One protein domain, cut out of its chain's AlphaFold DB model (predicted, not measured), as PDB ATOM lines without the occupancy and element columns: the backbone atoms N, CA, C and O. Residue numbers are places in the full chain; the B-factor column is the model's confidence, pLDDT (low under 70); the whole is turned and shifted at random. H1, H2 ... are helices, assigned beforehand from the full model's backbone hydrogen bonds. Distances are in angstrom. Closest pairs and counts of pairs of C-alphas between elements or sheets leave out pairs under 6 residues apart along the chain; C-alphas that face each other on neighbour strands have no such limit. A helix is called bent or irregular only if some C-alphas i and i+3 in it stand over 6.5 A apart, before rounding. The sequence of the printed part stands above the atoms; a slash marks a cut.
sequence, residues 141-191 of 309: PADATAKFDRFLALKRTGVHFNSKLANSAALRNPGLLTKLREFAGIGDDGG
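What this domain is: This is residues 141 to 191 of the 309 residues of the protein "HCNGP-like protein-domain-containing protein" of Lineolata rhizophorae (UniProt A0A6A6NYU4). Picture an open, flat frame shaped like a wide U: H1 is one long leg, H2 and H3 make the crosspiece in short steps, and H4 is the other, shorter leg, with wide empty space between the two legs. After H4 the last residues, 184 to 191, form a tail without a named element that turns back past the end of that leg. The printed part has 51 residues with four named helices, H1, H2, H3 and H4 in that order along it, and no named strand; the class is all helix. The whole is extended, with a radius of gyration of the C-alphas of 16.4 A and spans of 46 by 28 by 9 A.

Where its parts are: Start at Pro 141 and step to C-alpha 142 at (-38.108, -12.786, -40.032), where H1 begins; it takes residues 142 to 156 and runs 20.9 A to C-alpha 156 at (-57.633, -5.696, -37.446), with x falling along the way. Next find H2, residues 161 to 166, 8.6 A from first to last C-alpha, with z rising. H3 follows as residues 169 to 172, 4.8 A long. H4 takes residues 174 to 183 and runs 15.2 A, with x rising, to C-alpha 183 at (-38.468, -15.862, -8.522). H4 is neither bent nor irregular, but only just: C-alphas 174 and 177 are 6.2 A apart.

How they stand to each other: Look first at H1 and H2, which are close but not clearly touching; their closest C-alphas, those of Leu 154 and Phe 161, are 7.6 A apart. Their lines stand about perpendicular, at 74 degrees. H2 and H3 are close but not clearly touching, with the C-alphas of Leu 165 and Leu 171 the closest at 7.4 A. H3 and H4 are also close but not clearly touching, with the C-alphas of Ala 170 and Leu 176 the closest at 6.8 A. H1 is apart from H3 and from H4, and H2 is apart from H4. In H1 and H2 every O i to N i+4 pair is within hydrogen-bond range, in H4 5 of 6 are, and H3 is too short for such a pair.

The domain as a whole: The two C-alphas farthest apart are those of Arg 156 and Gly 190, at 47.3 A. The printed part has no cut, and the links H1 to H2, H2 to H3 and H3 to H4 are tight. Residues 141 to 150, of which 142 to 150 belong to H1, stand free. The mean pLDDT of the printed part is 81.1; look for values under 70 at residues 187 to 191, where the model's confidence is low.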
ATOM      1  N   PRO A 141     -35.479  -8.812 -39.267       86.69
ATOM      2  CA  PRO A 141     -35.391 -10.249 -39.019       86.69
ATOM      3  C   PRO A 141     -36.776 -10.903 -39.133       86.69
ATOM      4  O   PRO A 141     -37.764 -10.351 -38.645       86.69
ATOM      5  N   ALA A 142     -36.845 -12.097 -39.732       86.62
ATOM      6  CA  ALA A 142     -38.108 -12.786 -40.032       86.62
ATOM      7  C   ALA A 142     -39.015 -12.956 -38.797       86.62
ATOM      8  O   ALA A 142     -40.228 -12.747 -38.874       86.62
ATOM      9  N   ASP A 143     -38.420 -13.234 -37.634       88.81
ATOM     10  CA  ASP A 143     -39.133 -13.353 -36.359       88.81
ATOM     11  C   ASP A 143     -39.813 -12.051 -35.922       88.81
ATOM     12  O   ASP A 143     -40.864 -12.080 -35.277       88.81
ATOM     13  N   ALA A 144     -39.217 -10.895 -36.226       88.06
ATOM     14  CA  ALA A 144     -39.826  -9.605 -35.930       88.06
ATOM     15  C   ALA A 144     -41.010  -9.356 -36.864       88.06
ATOM     16  O   ALA A 144     -42.086  -9.008 -36.379       88.06
ATOM     17  N   THR A 145     -40.852  -9.612 -38.165       88.81
ATOM     18  CA  THR A 145     -41.933  -9.484 -39.153       88.81
ATOM     19  C   THR A 145     -43.131 -10.352 -38.773       88.81
ATOM     20  O   THR A 145     -44.239  -9.838 -38.669       88.81
ATOM     21  N   ALA A 146     -42.905 -11.612 -38.388       91.44
ATOM     22  CA  ALA A 146     -43.969 -12.510 -37.933       91.44
ATOM     23  C   ALA A 146     -44.714 -11.986 -36.685       91.44
ATOM     24  O   ALA A 146     -45.939 -12.114 -36.572       91.44
ATOM     25  N   LYS A 147     -44.001 -11.363 -35.735       91.75
ATOM     26  CA  LYS A 147     -44.621 -10.718 -34.561       91.75
ATOM     27  C   LYS A 147     -45.456  -9.505 -34.968       91.75
ATOM     28  O   LYS A 147     -46.555  -9.331 -34.437       91.75
ATOM     29  N   PHE A 148     -44.961  -8.689 -35.897       91.69
ATOM     30  CA  PHE A 148     -45.689  -7.536 -36.422       91.69
ATOM     31  C   PHE A 148     -46.929  -7.957 -37.208       91.69
ATOM     32  O   PHE A 148     -48.002  -7.418 -36.949       91.69
ATOM     33  N   ASP A 149     -46.843  -8.970 -38.065       92.44
ATOM     34  CA  ASP A 149     -47.988  -9.499 -38.812       92.44
ATOM     35  C   ASP A 149     -49.073 -10.020 -37.874       92.44
ATOM     36  O   ASP A 149     -50.257  -9.696 -38.020       92.44
ATOM     37  N   ARG A 150     -48.668 -10.749 -36.828       91.25
ATOM     38  CA  ARG A 150     -49.574 -11.193 -35.768       91.25
ATOM     39  C   ARG A 150     -50.213 -10.011 -35.042       91.25
ATOM     40  O   ARG A 150     -51.419 -10.029 -34.796       91.25
ATOM     41  N   PHE A 151     -49.435  -8.990 -34.687       90.62
ATOM     42  CA  PHE A 151     -49.953  -7.786 -34.038       90.62
ATOM     43  C   PHE A 151     -50.942  -7.034 -34.937       90.62
ATOM     44  O   PHE A 151     -52.001  -6.627 -34.464       90.62
ATOM     45  N   LEU A 152     -50.656  -6.908 -36.233       91.94
ATOM     46  CA  LEU A 152     -51.546  -6.282 -37.210       91.94
ATOM     47  C   LEU A 152     -52.836  -7.088 -37.396       91.94
ATOM     48  O   LEU A 152     -53.916  -6.503 -37.433       91.94
ATOM     49  N   ALA A 153     -52.764  -8.418 -37.440       91.31
ATOM     50  CA  ALA A 153     -53.948  -9.278 -37.465       91.31
ATOM     51  C   ALA A 153     -54.808  -9.109 -36.195       91.31
ATOM     52  O   ALA A 153     -56.028  -8.951 -36.274       91.31
ATOM     53  N   LEU A 154     -54.181  -9.050 -35.017       89.12
ATOM     54  CA  LEU A 154     -54.861  -8.768 -33.744       89.12
ATOM     55  C   LEU A 154     -55.499  -7.372 -33.723       89.12
ATOM     56  O   LEU A 154     -56.624  -7.209 -33.257       89.12
ATOM     57  N   LYS A 155     -54.823  -6.368 -34.280       88.81
ATOM     58  CA  LYS A 155     -55.361  -5.009 -34.397       88.81
ATOM     59  C   LYS A 155     -56.563  -4.941 -35.335       88.81
ATOM     60  O   LYS A 155     -57.560  -4.323 -34.971       88.81
ATOM     61  N   ARG A 156     -56.511  -5.616 -36.489       92.19
ATOM     62  CA  ARG A 156     -57.633  -5.696 -37.446       92.19
ATOM     63  C   ARG A 156     -58.869  -6.372 -36.851       92.19
ATOM     64  O   ARG A 156     -59.983  -5.980 -37.162       92.19
ATOM     65  N   THR A 157     -58.679  -7.339 -35.957       88.19
ATOM     66  CA  THR A 157     -59.778  -8.020 -35.242       88.19
ATOM     67  C   THR A 157     -60.334  -7.214 -34.058       88.19
ATOM     68  O   THR A 157     -61.172  -7.716 -33.314       88.19
ATOM     69  N   GLY A 158     -59.875  -5.973 -33.847       83.81
ATOM     70  CA  GLY A 158     -60.324  -5.103 -32.751       83.81
ATOM     71  C   GLY A 158     -59.779  -5.499 -31.376       83.81
ATOM     72  O   GLY A 158     -60.064  -4.850 -30.366       83.81
ATOM     73  N   VAL A 159     -58.943  -6.535 -31.314       81.31
ATOM     74  CA  VAL A 159     -58.331  -7.010 -30.082       81.31
ATOM     75  C   VAL A 159     -57.141  -6.124 -29.731       81.31
ATOM     76  O   VAL A 159     -56.047  -6.232 -30.288       81.31
ATOM     77  N   HIS A 160     -57.330  -5.269 -28.733       83.19
ATOM     78  CA  HIS A 160     -56.238  -4.496 -28.165       83.19
ATOM     79  C   HIS A 160     -55.391  -5.373 -27.240       83.19
ATOM     80  O   HIS A 160     -55.864  -5.875 -26.224       83.19
ATOM     81  N   PHE A 161     -54.110  -5.544 -27.575       79.06
ATOM     82  CA  PHE A 161     -53.173  -6.306 -26.744       79.06
ATOM     83  C   PHE A 161     -53.161  -5.805 -25.290       79.06
ATOM     84  O   PHE A 161     -53.324  -6.604 -24.373       79.06
ATOM     85  N   ASN A 162     -53.101  -4.485 -25.082       80.94
ATOM     86  CA  ASN A 162     -53.113  -3.891 -23.742       80.94
ATOM     87  C   ASN A 162     -54.426  -4.153 -22.983       80.94
ATOM     88  O   ASN A 162     -54.391  -4.329 -21.769       80.94
ATOM     89  N   SER A 163     -55.575  -4.245 -23.670       83.94
ATOM     90  CA  SER A 163     -56.848  -4.558 -23.006       83.94
ATOM     91  C   SER A 163     -56.932  -6.032 -22.609       83.94
ATOM     92  O   SER A 163     -57.393  -6.349 -21.514       83.94
ATOM     93  N   LYS A 164     -56.428  -6.947 -23.448       83.56
ATOM     94  CA  LYS A 164     -56.284  -8.364 -23.083       83.56
ATOM     95  C   LYS A 164     -55.279  -8.565 -21.954       83.56
ATOM     96  O   LYS A 164     -55.529  -9.385 -21.079       83.56
ATOM     97  N   LEU A 165     -54.184  -7.809 -21.950       80.25
ATOM     98  CA  LEU A 165     -53.175  -7.864 -20.900       80.25
ATOM     99  C   LEU A 165     -53.760  -7.393 -19.561       80.25
ATOM    100  O   LEU A 165     -53.699  -8.132 -18.585       80.25
ATOM    101  N   ALA A 166     -54.431  -6.239 -19.537       79.38
ATOM    102  CA  ALA A 166     -55.092  -5.714 -18.340       79.38
ATOM    103  C   ALA A 166     -56.207  -6.632 -17.806       79.38
ATOM    104  O   ALA A 166     -56.458  -6.681 -16.603       79.38
ATOM    105  N   ASN A 167     -56.876  -7.372 -18.695       79.31
ATOM    106  CA  ASN A 167     -57.915  -8.331 -18.323       79.31
ATOM    107  C   ASN A 167     -57.401  -9.751 -18.059       79.31
ATOM    108  O   ASN A 167     -58.190 -10.618 -17.682       79.31
ATOM    109  N   SER A 168     -56.103  -9.997 -18.234       83.62
ATOM    110  CA  SER A 168     -55.510 -11.309 -18.012       83.62
ATOM    111  C   SER A 168     -55.531 -11.665 -16.527       83.62
ATOM    112  O   SER A 168     -55.058 -10.908 -15.678       83.62
ATOM    113  N   ALA A 169     -56.035 -12.861 -16.216       71.38
ATOM    114  CA  ALA A 169     -56.094 -13.394 -14.857       71.38
ATOM    115  C   ALA A 169     -54.708 -13.514 -14.197       71.38
ATOM    116  O   ALA A 169     -54.611 -13.455 -12.975       71.38
ATOM    117  N   ALA A 170     -53.640 -13.621 -14.998       70.38
ATOM    118  CA  ALA A 170     -52.271 -13.612 -14.497       70.38
ATOM    119  C   ALA A 170     -51.947 -12.282 -13.792       70.38
ATOM    120  O   ALA A 170     -51.519 -12.284 -12.645       70.38
ATOM    121  N   LEU A 171     -52.242 -11.141 -14.422       71.19
ATOM    122  CA  LEU A 171     -51.974  -9.820 -13.839       71.19
ATOM    123  C   LEU A 171     -53.026  -9.379 -12.812       71.19
ATOM    124  O   LEU A 171     -52.769  -8.469 -12.031       71.19
ATOM    125  N   ARG A 172     -54.200 -10.022 -12.785       77.31
ATOM    126  CA  ARG A 172     -55.236  -9.771 -11.768       77.31
ATOM    127  C   ARG A 172     -55.049 -10.549 -10.474       77.31
ATOM    128  O   ARG A 172     -55.778 -10.287  -9.522       77.31
ATOM    129  N   ASN A 173     -54.111 -11.491 -10.421       84.25
ATOM    130  CA  ASN A 173     -53.793 -12.178  -9.182       84.25
ATOM    131  C   ASN A 173     -52.777 -11.341  -8.385       84.25
ATOM    132  O   ASN A 173     -51.603 -11.318  -8.761       84.25
ATOM    133  N   PRO A 174     -53.182 -10.689  -7.278       77.69
ATOM    134  CA  PRO A 174     -52.273  -9.856  -6.493       77.69
ATOM    135  C   PRO A 174     -51.083 -10.648  -5.929       77.69
ATOM    136  O   PRO A 174     -50.028 -10.071  -5.700       77.69
ATOM    137  N   GLY A 175     -51.213 -11.972  -5.763       80.44
ATOM    138  CA  GLY A 175     -50.127 -12.841  -5.306       80.44
ATOM    139  C   GLY A 175     -49.187 -13.340  -6.409       80.44
ATOM    140  O   GLY A 175     -48.192 -13.989  -6.095       80.44
ATOM    141  N   LEU A 176     -49.475 -13.098  -7.697       82.50
ATOM    142  CA  LEU A 176     -48.547 -13.472  -8.774       82.50
ATOM    143  C   LEU A 176     -47.332 -12.544  -8.792       82.50
ATOM    144  O   LEU A 176     -46.218 -13.020  -8.986       82.50
ATOM    145  N   LEU A 177     -47.544 -11.244  -8.569       79.38
ATOM    146  CA  LEU A 177     -46.463 -10.262  -8.546       79.38
ATOM    147  C   LEU A 177     -45.435 -10.628  -7.475       79.38
ATOM    148  O   LEU A 177     -44.253 -10.669  -7.787       79.38
ATOM    149  N   THR A 178     -45.880 -10.986  -6.267       81.81
ATOM    150  CA  THR A 178     -45.007 -11.408  -5.162       81.81
ATOM    151  C   THR A 178     -44.155 -12.617  -5.541       81.81
ATOM    152  O   THR A 178     -42.942 -12.570  -5.399       81.81
ATOM    153  N   LYS A 179     -44.756 -13.646  -6.153       85.12
ATOM    154  CA  LYS A 179     -44.037 -14.850  -6.611       85.12
ATOM    155  C   LYS A 179     -43.065 -14.581  -7.755       85.12
ATOM    156  O   LYS A 179     -42.019 -15.212  -7.830       85.12
ATOM    157  N   LEU A 180     -43.416 -13.683  -8.677       83.06
ATOM    158  CA  LEU A 180     -42.508 -13.261  -9.745       83.06
ATOM    159  C   LEU A 180     -41.328 -12.468  -9.177       83.06
ATOM    160  O   LEU A 180     -40.210 -12.646  -9.647       83.06
ATOM    161  N   ARG A 181     -41.572 -11.639  -8.157       79.50
ATOM    162  CA  ARG A 181     -40.542 -10.921  -7.399       79.50
ATOM    163  C   ARG A 181     -39.604 -11.894  -6.685       79.50
ATOM    164  O   ARG A 181     -38.401 -11.806  -6.879       79.50
ATOM    165  N   GLU A 182     -40.158 -12.868  -5.966       83.00
ATOM    166  CA  GLU A 182     -39.411 -13.948  -5.306       83.00
ATOM    167  C   GLU A 182     -38.591 -14.771  -6.312       83.00
ATOM    168  O   GLU A 182     -37.408 -15.016  -6.094       83.00
ATOM    169  N   PHE A 183     -39.179 -15.149  -7.454       81.38
ATOM    170  CA  PHE A 183     -38.468 -15.862  -8.522       81.38
ATOM    171  C   PHE A 183     -37.324 -15.036  -9.122       81.38
ATOM    172  O   PHE A 183     -36.285 -15.583  -9.477       81.38
ATOM    173  N   ALA A 184     -37.510 -13.721  -9.233       82.06
ATOM    174  CA  ALA A 184     -36.489 -12.793  -9.703       82.06
ATOM    175  C   ALA A 184     -35.456 -12.419  -8.620       82.06
ATOM    176  O   ALA A 184     -34.588 -11.598  -8.900       82.06
ATOM    177  N   GLY A 185     -35.550 -12.974  -7.405       75.38
ATOM    178  CA  GLY A 185     -34.657 -12.651  -6.285       75.38
ATOM    179  C   GLY A 185     -34.920 -11.290  -5.629       75.38
ATOM    180  O   GLY A 185     -34.186 -10.881  -4.736       75.38
ATOM    181  N   ILE A 186     -35.987 -10.595  -6.027       72.94
ATOM    182  CA  ILE A 186     -36.402  -9.290  -5.500       72.94
ATOM    183  C   ILE A 186     -37.404  -9.543  -4.354       72.94
ATOM    184  O   ILE A 186     -38.618  -9.333  -4.471       72.94
ATOM    185  N   GLY A 187     -36.909 -10.121  -3.261       66.56
ATOM    186  CA  GLY A 187     -37.673 -10.325  -2.026       66.56
ATOM    187  C   GLY A 187     -37.707  -9.058  -1.169       66.56
ATOM    188  O   GLY A 187     -36.723  -8.330  -1.121       66.56
ATOM    189  N   ASP A 188     -38.814  -8.806  -0.459       62.88
ATOM    190  CA  ASP A 188     -38.860  -7.741   0.572       62.88
ATOM    191  C   ASP A 188     -38.020  -8.134   1.813       62.88
ATOM    192  O   ASP A 188     -37.730  -7.334   2.700       62.88
ATOM    193  N   ASP A 189     -37.638  -9.403   1.873       58.09
ATOM    194  CA  ASP A 189     -36.901 -10.109   2.897       58.09
ATOM    195  C   ASP A 189     -35.389 -10.003   2.666       58.09
ATOM    196  O   ASP A 189     -34.717 -11.005   2.479       58.09
ATOM    197  N   GLY A 190     -34.866  -8.771   2.690       51.69
ATOM    198  CA  GLY A 190     -33.544  -8.388   3.221       51.69
ATOM    199  C   GLY A 190     -32.275  -9.141   2.781       51.69
ATOM    200  O   GLY A 190     -31.217  -8.882   3.350       51.69
ATOM    201  N   GLY A 191     -32.345 -10.058   1.818       52.50
ATOM    202  CA  GLY A 191     -31.201 -10.748   1.237       52.50
ATOM    203  C   GLY A 191     -30.363  -9.782   0.409       52.50
ATOM    204  O   GLY A 191     -30.868  -8.763  -0.058       52.50
TER     205      GLY A 191